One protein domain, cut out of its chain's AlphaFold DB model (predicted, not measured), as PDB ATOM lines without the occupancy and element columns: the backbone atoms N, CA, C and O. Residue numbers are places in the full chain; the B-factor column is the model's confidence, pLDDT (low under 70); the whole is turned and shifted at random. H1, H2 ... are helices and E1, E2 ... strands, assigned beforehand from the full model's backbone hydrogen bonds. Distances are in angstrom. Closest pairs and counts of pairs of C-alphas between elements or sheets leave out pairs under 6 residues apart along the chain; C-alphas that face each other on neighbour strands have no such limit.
ATOM      1  N   ALA A 292      -9.615 -38.907  36.627       86.88
ATOM      2  CA  ALA A 292     -10.964 -38.719  37.129       86.88
ATOM      3  C   ALA A 292     -11.462 -37.279  36.949       86.88
ATOM      4  O   ALA A 292     -12.626 -37.089  36.612       86.88
ATOM      5  N   GLY A 293     -10.590 -36.277  37.099       87.44
ATOM      6  CA  GLY A 293     -10.910 -34.878  36.805       87.44
ATOM      7  C   GLY A 293     -11.304 -34.674  35.345       87.44
ATOM      8  O   GLY A 293     -12.380 -34.145  35.070       87.44
ATOM      9  N   PHE A 294     -10.488 -35.184  34.415       89.19
ATOM     10  CA  PHE A 294     -10.803 -35.154  32.984       89.19
ATOM     11  C   PHE A 294     -12.106 -35.886  32.658       89.19
ATOM     12  O   PHE A 294     -12.907 -35.387  31.873       89.19
ATOM     13  N   ALA A 295     -12.352 -37.045  33.271       88.25
ATOM     14  CA  ALA A 295     -13.590 -37.788  33.068       88.25
ATOM     15  C   ALA A 295     -14.816 -37.005  33.567       88.25
ATOM     16  O   ALA A 295     -15.823 -36.940  32.867       88.25
ATOM     17  N   LEU A 296     -14.743 -36.378  34.745       88.31
ATOM     18  CA  LEU A 296     -15.836 -35.566  35.294       88.31
ATOM     19  C   LEU A 296     -16.177 -34.367  34.403       88.31
ATOM     20  O   LEU A 296     -17.356 -34.066  34.207       88.31
ATOM     21  N   GLU A 297     -15.155 -33.715  33.844       88.94
ATOM     22  CA  GLU A 297     -15.324 -32.615  32.894       88.94
ATOM     23  C   GLU A 297     -15.899 -33.108  31.557       88.94
ATOM     24  O   GLU A 297     -16.860 -32.531  31.050       88.94
ATOM     25  N   PHE A 298     -15.400 -34.236  31.041       89.50
ATOM     26  CA  PHE A 298     -15.877 -34.858  29.803       89.50
ATOM     27  C   PHE A 298     -17.345 -35.303  29.884       89.50
ATOM     28  O   PHE A 298     -18.107 -35.101  28.942       89.50
ATOM     29  N   TYR A 299     -17.766 -35.873  31.016       88.00
ATOM     30  CA  TYR A 299     -19.155 -36.281  31.252       88.00
ATOM     31  C   TYR A 299     -20.066 -35.131  31.715       88.00
ATOM     32  O   TYR A 299     -21.249 -35.364  31.961       88.00
ATOM     33  N   ALA A 300     -19.543 -33.902  31.833       87.19
ATOM     34  CA  ALA A 300     -20.279 -32.710  32.263       87.19
ATOM     35  C   ALA A 300     -21.120 -32.938  33.539       87.19
ATOM     36  O   ALA A 300     -22.281 -32.521  33.634       87.19
ATOM     37  N   VAL A 301     -20.542 -33.631  34.525       84.81
ATOM     38  CA  VAL A 301     -21.252 -34.043  35.742       84.81
ATOM     39  C   VAL A 301     -21.593 -32.818  36.592       84.81
ATOM     40  O   VAL A 301     -20.705 -32.138  37.085       84.81
ATOM     41  N   LYS A 302     -22.886 -32.531  36.796       85.88
ATOM     42  CA  LYS A 302     -23.346 -31.371  37.596       85.88
ATOM     43  C   LYS A 302     -23.847 -31.729  38.994       85.88
ATOM     44  O   LYS A 302     -23.815 -30.893  39.894       85.88
ATOM     45  N   LYS A 303     -24.347 -32.952  39.172       86.31
ATOM     46  CA  LYS A 303     -24.922 -33.443  40.430       86.31
ATOM     47  C   LYS A 303     -24.379 -34.824  40.736       86.31
ATOM     48  O   LYS A 303     -24.283 -35.666  39.844       86.31
ATOM     49  N   ILE A 304     -24.061 -35.050  42.001       85.44
ATOM     50  CA  ILE A 304     -23.613 -36.339  42.514       85.44
ATOM     51  C   ILE A 304     -24.322 -36.633  43.835       85.44
ATOM     52  O   ILE A 304     -24.578 -35.725  44.626       85.44
ATOM     53  N   LYS A 305     -24.627 -37.908  44.086       83.81
ATOM     54  CA  LYS A 305     -25.077 -38.368  45.404       83.81
ATOM     55  C   LYS A 305     -23.887 -38.905  46.182       83.81
ATOM     56  O   LYS A 305     -23.241 -39.858  45.753       83.81
ATOM     57  N   LEU A 306     -23.603 -38.287  47.322       80.12
ATOM     58  CA  LEU A 306     -22.618 -38.748  48.295       80.12
ATOM     59  C   LEU A 306     -23.379 -39.375  49.466       80.12
ATOM     60  O   LEU A 306     -23.885 -38.678  50.344       80.12
ATOM     61  N   GLY A 307     -23.507 -40.704  49.447       80.69
ATOM     62  CA  GLY A 307     -24.387 -41.416  50.377       80.69
ATOM     63  C   GLY A 307     -25.853 -41.084  50.092       80.69
ATOM     64  O   GLY A 307     -26.322 -41.304  48.977       80.69
ATOM     65  N   GLU A 308     -26.560 -40.534  51.080       73.25
ATOM     66  CA  GLU A 308     -27.962 -40.106  50.937       73.25
ATOM     67  C   GLU A 308     -28.122 -38.620  50.568       73.25
ATOM     68  O   GLU A 308     -29.220 -38.188  50.220       73.25
ATOM     69  N   ALA A 309     -27.041 -37.834  50.599       79.81
ATOM     70  CA  ALA A 309     -27.084 -36.400  50.330       79.81
ATOM     71  C   ALA A 309     -26.718 -36.074  48.872       79.81
ATOM     72  O   ALA A 309     -25.728 -36.575  48.330       79.81
ATOM     73  N   GLU A 310     -27.495 -35.192  48.239       85.00
ATOM     74  CA  GLU A 310     -27.149 -34.610  46.939       85.00
ATOM     75  C   GLU A 310     -26.177 -33.438  47.111       85.00
ATOM     76  O   GLU A 310     -26.395 -32.536  47.923       85.00
ATOM     77  N   ALA A 311     -25.107 -33.444  46.315       88.94
ATOM     78  CA  ALA A 311     -24.150 -32.352  46.207       88.94
ATOM     79  C   ALA A 311     -24.022 -31.898  44.745       88.94
ATOM     80  O   ALA A 311     -24.054 -32.710  43.811       88.94
ATOM     81  N   THR A 312     -23.882 -30.590  44.535       89.00
ATOM     82  CA  THR A 312     -23.664 -29.991  43.213       89.00
ATOM     83  C   THR A 312     -22.178 -29.744  42.979       89.00
ATOM     84  O   THR A 312     -21.471 -29.244  43.853       89.00
ATOM     85  N   LEU A 313     -21.697 -30.110  41.789       90.31
ATOM     86  CA  LEU A 313     -20.326 -29.845  41.361       90.31
ATOM     87  C   LEU A 313     -20.216 -28.381  40.929       90.31
ATOM     88  O   LEU A 313     -20.863 -27.972  39.967       90.31
ATOM     89  N   GLU A 314     -19.422 -27.595  41.653       90.19
ATOM     90  CA  GLU A 314     -19.248 -26.165  41.375       90.19
ATOM     91  C   GLU A 314     -18.049 -25.925  40.458       90.19
ATOM     92  O   GLU A 314     -18.132 -25.169  39.489       90.19
ATOM     93  N   LYS A 315     -16.932 -26.603  40.743       90.38
ATOM     94  CA  LYS A 315     -15.710 -26.503  39.951       90.38
ATOM     95  C   LYS A 315     -14.935 -27.813  39.991       90.38
ATOM     96  O   LYS A 315     -14.735 -28.394  41.057       90.38
ATOM     97  N   THR A 316     -14.445 -28.235  38.835       88.62
ATOM     98  CA  THR A 316     -13.519 -29.361  38.694       88.62
ATOM     99  C   THR A 316     -12.093 -28.817  38.664       88.62
ATOM    100  O   THR A 316     -11.759 -27.953  37.854       88.62
ATOM    101  N   GLY A 317     -11.251 -29.263  39.589       85.56
ATOM    102  CA  GLY A 317      -9.814 -29.001  39.576       85.56
ATOM    103  C   GLY A 317      -9.033 -30.208  39.067       85.56
ATOM    104  O   GLY A 317      -9.585 -31.283  38.841       85.56
ATOM    105  N   PHE A 318      -7.716 -30.046  38.925       79.31
ATOM    106  CA  PHE A 318      -6.855 -31.083  38.342       79.31
ATOM    107  C   PHE A 318      -6.761 -32.361  39.195       79.31
ATOM    108  O   PHE A 318      -6.527 -33.435  38.665       79.31
ATOM    109  N   LEU A 319      -6.951 -32.262  40.514       83.38
ATOM    110  CA  LEU A 319      -6.886 -33.401  41.452       83.38
ATOM    111  C   LEU A 319      -8.093 -33.482  42.385       83.38
ATOM    112  O   LEU A 319      -8.455 -34.555  42.867       83.38
ATOM    113  N   HIS A 320      -8.711 -32.335  42.640       88.81
ATOM    114  CA  HIS A 320      -9.834 -32.210  43.543       88.81
ATOM    115  C   HIS A 320     -10.946 -31.422  42.886       88.81
ATOM    116  O   HIS A 320     -10.695 -30.520  42.087       88.81
ATOM    117  N   SER A 321     -12.161 -31.743  43.289       89.44
ATOM    118  CA  SER A 321     -13.361 -31.048  42.873       89.44
ATOM    119  C   SER A 321     -13.983 -30.347  44.070       89.44
ATOM    120  O   SER A 321     -13.963 -30.869  45.189       89.44
ATOM    121  N   TRP A 322     -14.529 -29.161  43.821       92.12
ATOM    122  CA  TRP A 322     -15.257 -28.377  44.809       92.12
ATOM    123  C   TRP A 322     -16.747 -28.654  44.659       92.12
ATOM    124  O   TRP A 322     -17.326 -28.512  43.576       92.12
ATOM    125  N   LEU A 323     -17.343 -29.088  45.762       90.69
ATOM    126  CA  LEU A 323     -18.731 -29.508  45.851       90.69
ATOM    127  C   LEU A 323     -19.476 -28.591  46.803       90.69
ATOM    128  O   LEU A 323     -18.928 -28.204  47.833       90.69
ATOM    129  N   ARG A 324     -20.737 -28.301  46.489       90.69
ATOM    130  CA  ARG A 324     -21.651 -27.587  47.379       90.69
ATOM    131  C   ARG A 324     -22.755 -28.535  47.848       90.69
ATOM    132  O   ARG A 324     -23.407 -29.182  47.029       90.69
ATOM    133  N   ASN A 325     -22.950 -28.649  49.161       90.19
ATOM    134  CA  ASN A 325     -24.046 -29.442  49.728       90.19
ATOM    135  C   ASN A 325     -25.387 -28.679  49.663       90.19
ATOM    136  O   ASN A 325     -25.434 -27.486  49.355       90.19
ATOM    137  N   ALA A 326     -26.492 -29.356  49.992       83.69
ATOM    138  CA  ALA A 326     -27.821 -28.738  50.065       83.69
ATOM    139  C   ALA A 326     -27.932 -27.614  51.121       83.69
ATOM    140  O   ALA A 326     -28.790 -26.744  50.992       83.69
ATOM    141  N   ALA A 327     -27.054 -27.604  52.129       83.75
ATOM    142  CA  ALA A 327     -26.950 -26.538  53.128       83.75
ATOM    143  C   ALA A 327     -26.146 -25.313  52.631       83.75
ATOM    144  O   ALA A 327     -26.044 -24.316  53.341       83.75
ATOM    145  N   GLY A 328     -25.597 -25.361  51.410       85.31
ATOM    146  CA  GLY A 328     -24.822 -24.283  50.793       85.31
ATOM    147  C   GLY A 328     -23.330 -24.269  51.148       85.31
ATOM    148  O   GLY A 328     -22.588 -23.447  50.602       85.31
ATOM    149  N   GLU A 329     -22.868 -25.181  52.001       87.88
ATOM    150  CA  GLU A 329     -21.466 -25.300  52.393       87.88
ATOM    151  C   GLU A 329     -20.644 -25.925  51.268       87.88
ATOM    152  O   GLU A 329     -21.078 -26.867  50.596       87.88
ATOM    153  N   THR A 330     -19.438 -25.395  51.074       87.88
ATOM    154  CA  THR A 330     -18.501 -25.885  50.063       87.88
ATOM    155  C   THR A 330     -17.436 -26.748  50.717       87.88
ATOM    156  O   THR A 330     -16.864 -26.382  51.742       87.88
ATOM    157  N   PHE A 331     -17.173 -27.909  50.129       87.31
ATOM    158  CA  PHE A 331     -16.141 -28.828  50.592       87.31
ATOM    159  C   PHE A 331     -15.370 -29.400  49.404       87.31
ATOM    160  O   PHE A 331     -15.845 -29.428  48.266       87.31
ATOM    161  N   GLN A 332     -14.139 -29.824  49.674       91.25
ATOM    162  CA  GLN A 332     -13.213 -30.315  48.665       91.25
ATOM    163  C   GLN A 332     -13.078 -31.830  48.789       91.25
ATOM    164  O   GLN A 332     -12.849 -32.346  49.880       91.25
ATOM    165  N   LEU A 333     -13.189 -32.534  47.664       89.38
ATOM    166  CA  LEU A 333     -13.038 -33.987  47.616       89.38
ATOM    167  C   LEU A 333     -12.088 -34.401  46.486       89.38
ATOM    168  O   LEU A 333     -11.928 -33.677  45.501       89.38
ATOM    169  N   ALA A 334     -11.429 -35.554  46.623       88.56
ATOM    170  CA  ALA A 334     -10.582 -36.108  45.564       88.56
ATOM    171  C   ALA A 334     -11.420 -36.494  44.338       88.56
ATOM    172  O   ALA A 334     -12.487 -37.098  44.469       88.56
ATOM    173  N   ASN A 335     -10.932 -36.171  43.139       90.44
ATOM    174  CA  ASN A 335     -11.663 -36.408  41.892       90.44
ATOM    175  C   ASN A 335     -12.062 -37.879  41.714       90.44
ATOM    176  O   ASN A 335     -13.168 -38.158  41.249       90.44
ATOM    177  N   ARG A 336     -11.215 -38.832  42.130       89.25
ATOM    178  CA  ARG A 336     -11.540 -40.267  42.054       89.25
ATOM    179  C   ARG A 336     -12.773 -40.648  42.873       89.25
ATOM    180  O   ARG A 336     -13.538 -41.513  42.459       89.25
ATOM    181  N   GLU A 337     -12.975 -40.013  44.026       88.81
ATOM    182  CA  GLU A 337     -14.097 -40.299  44.925       88.81
ATOM    183  C   GLU A 337     -15.384 -39.696  44.372       88.81
ATOM    184  O   GLU A 337     -16.432 -40.336  44.406       88.81
ATOM    185  N   VAL A 338     -15.277 -38.513  43.764       88.19
ATOM    186  CA  VAL A 338     -16.380 -37.855  43.058       88.19
ATOM    187  C   VAL A 338     -16.828 -38.664  41.842       88.19
ATOM    188  O   VAL A 338     -18.021 -38.920  41.672       88.19
ATOM    189  N   LEU A 339     -15.881 -39.137  41.029       88.06
ATOM    190  CA  LEU A 339     -16.184 -39.995  39.886       88.06
ATOM    191  C   LEU A 339     -16.771 -41.341  40.331       88.06
ATOM    192  O   LEU A 339     -17.741 -41.812  39.741       88.06
ATOM    193  N   ALA A 340     -16.238 -41.948  41.395       88.00
ATOM    194  CA  ALA A 340     -16.784 -43.184  41.948       88.00
ATOM    195  C   ALA A 340     -18.214 -43.000  42.485       88.00
ATOM    196  O   ALA A 340     -19.054 -43.874  42.279       88.00
ATOM    197  N   ALA A 341     -18.508 -41.869  43.134       86.19
ATOM    198  CA  ALA A 341     -19.853 -41.529  43.597       86.19
ATOM    199  C   ALA A 341     -20.829 -41.340  42.425       86.19
ATOM    200  O   ALA A 341     -21.948 -41.846  42.471       86.19
ATOM    201  N   HIS A 342     -20.389 -40.692  41.342       85.69
ATOM    202  CA  HIS A 342     -21.185 -40.557  40.121       85.69
ATOM    203  C   HIS A 342     -21.490 -41.919  39.473       85.69
ATOM    204  O   HIS A 342     -22.638 -42.211  39.151       85.69
ATOM    205  N   MET A 343     -20.481 -42.786  39.342       83.50
ATOM    206  CA  MET A 343     -20.622 -44.104  38.707       83.50
ATOM    207  C   MET A 343     -21.435 -45.109  39.536       83.50
ATOM    208  O   MET A 343     -22.009 -46.043  38.980       83.50
ATOM    209  N   ARG A 344     -21.487 -44.946  40.865       78.44
ATOM    210  CA  ARG A 344     -22.312 -45.776  41.762       78.44
ATOM    211  C   ARG A 344     -23.782 -45.379  41.770       78.44
ATOM    212  O   ARG A 344     -24.587 -46.096  42.361       78.44
ATOM    213  N   HIS A 345     -24.140 -44.270  41.131       63.38
ATOM    214  CA  HIS A 345     -25.533 -43.901  40.989       63.38
ATOM    215  C   HIS A 345     -26.225 -44.957  40.106       63.38
ATOM    216  O   HIS A 345     -25.817 -45.148  38.958       63.38
TER     217      HIS A 345
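This is residues 292 to 345 of the 355 residues of an uncharacterized protein of Candidatus Ozemobacter sibiricus (UniProt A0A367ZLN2). One strongly twisted sheet of four antiparallel strands has both helices over the same face, while its opposite face bears no named helix. H2 packs on that face, chiefly near E1 and E3, and H1 sits beside H2 by the end of E2 and the beginning of E3. The printed part has 54 residues with two named helices and four named strands, in the order H1, E1, E2, E3, E4, H2; the sheet's order is E1, E2, E3, E4, all antiparallel, and the class is mixed, helices and strands. The whole is compact and rounded, with a radius of gyration of the C-alphas of 9.8 A and spans of 27 by 20 by 16 A.

The strands E1 (residues 303 to 306), E2 (309 to 316), E3 (320 to 325) and E4 (330 to 334) form a meander, each strand the antiparallel neighbour of the one before. From edge to edge their lines turn by 103 degrees. The hairpin E2 and E3 has N 312 and O 324 within hydrogen-bond range at 2.9 A. In the hairpin E1 and E2, N 304 and O 311 are 3.0 A apart. In the hairpin E3 and E4, N 321 and O 333 are 2.9 A apart. The edge strands E1 and E4 are apart. H2 (residues 335 to 343) is on the sheet; its closest C-alphas to E1 are those of His 342 and Ile 304, 5.4 A. H1 (residues 292 to 298) is on the same face, at a height over the sheet of 9.2 A. It is over E3 and, only just, over E2, on which 3 of its C-alphas fall. On the local plane it runs slantwise to the strands, at 57 degrees to E3. H1 and H2 touch, the closest C-alphas being those of Ala 292 and Arg 336, 5.2 A; they run the same way at a steep tilt of 58 degrees. In both helices every O i to N i+4 pair is within hydrogen-bond range.

E2 is the longest strand, 19.2 A from C-alpha 309 at (-27.084, -36.400, 50.330) to C-alpha 316. E3 measures 15.7 A, E4 13.7 A and E1 9.8 A. H1 measures 9.6 A, from C-alpha 292 at (-10.964, -38.719, 37.129). H2 measures 12.2 A and ends at C-alpha 343, (-20.622, -44.104, 38.707).

The two C-alphas farthest apart, those of Phe 294 and Ala 327, are 27.2 A apart. The printed part has no cut, and its five links are tight. The mean pLDDT of the printed part is 86.3; residue 345 is under 70.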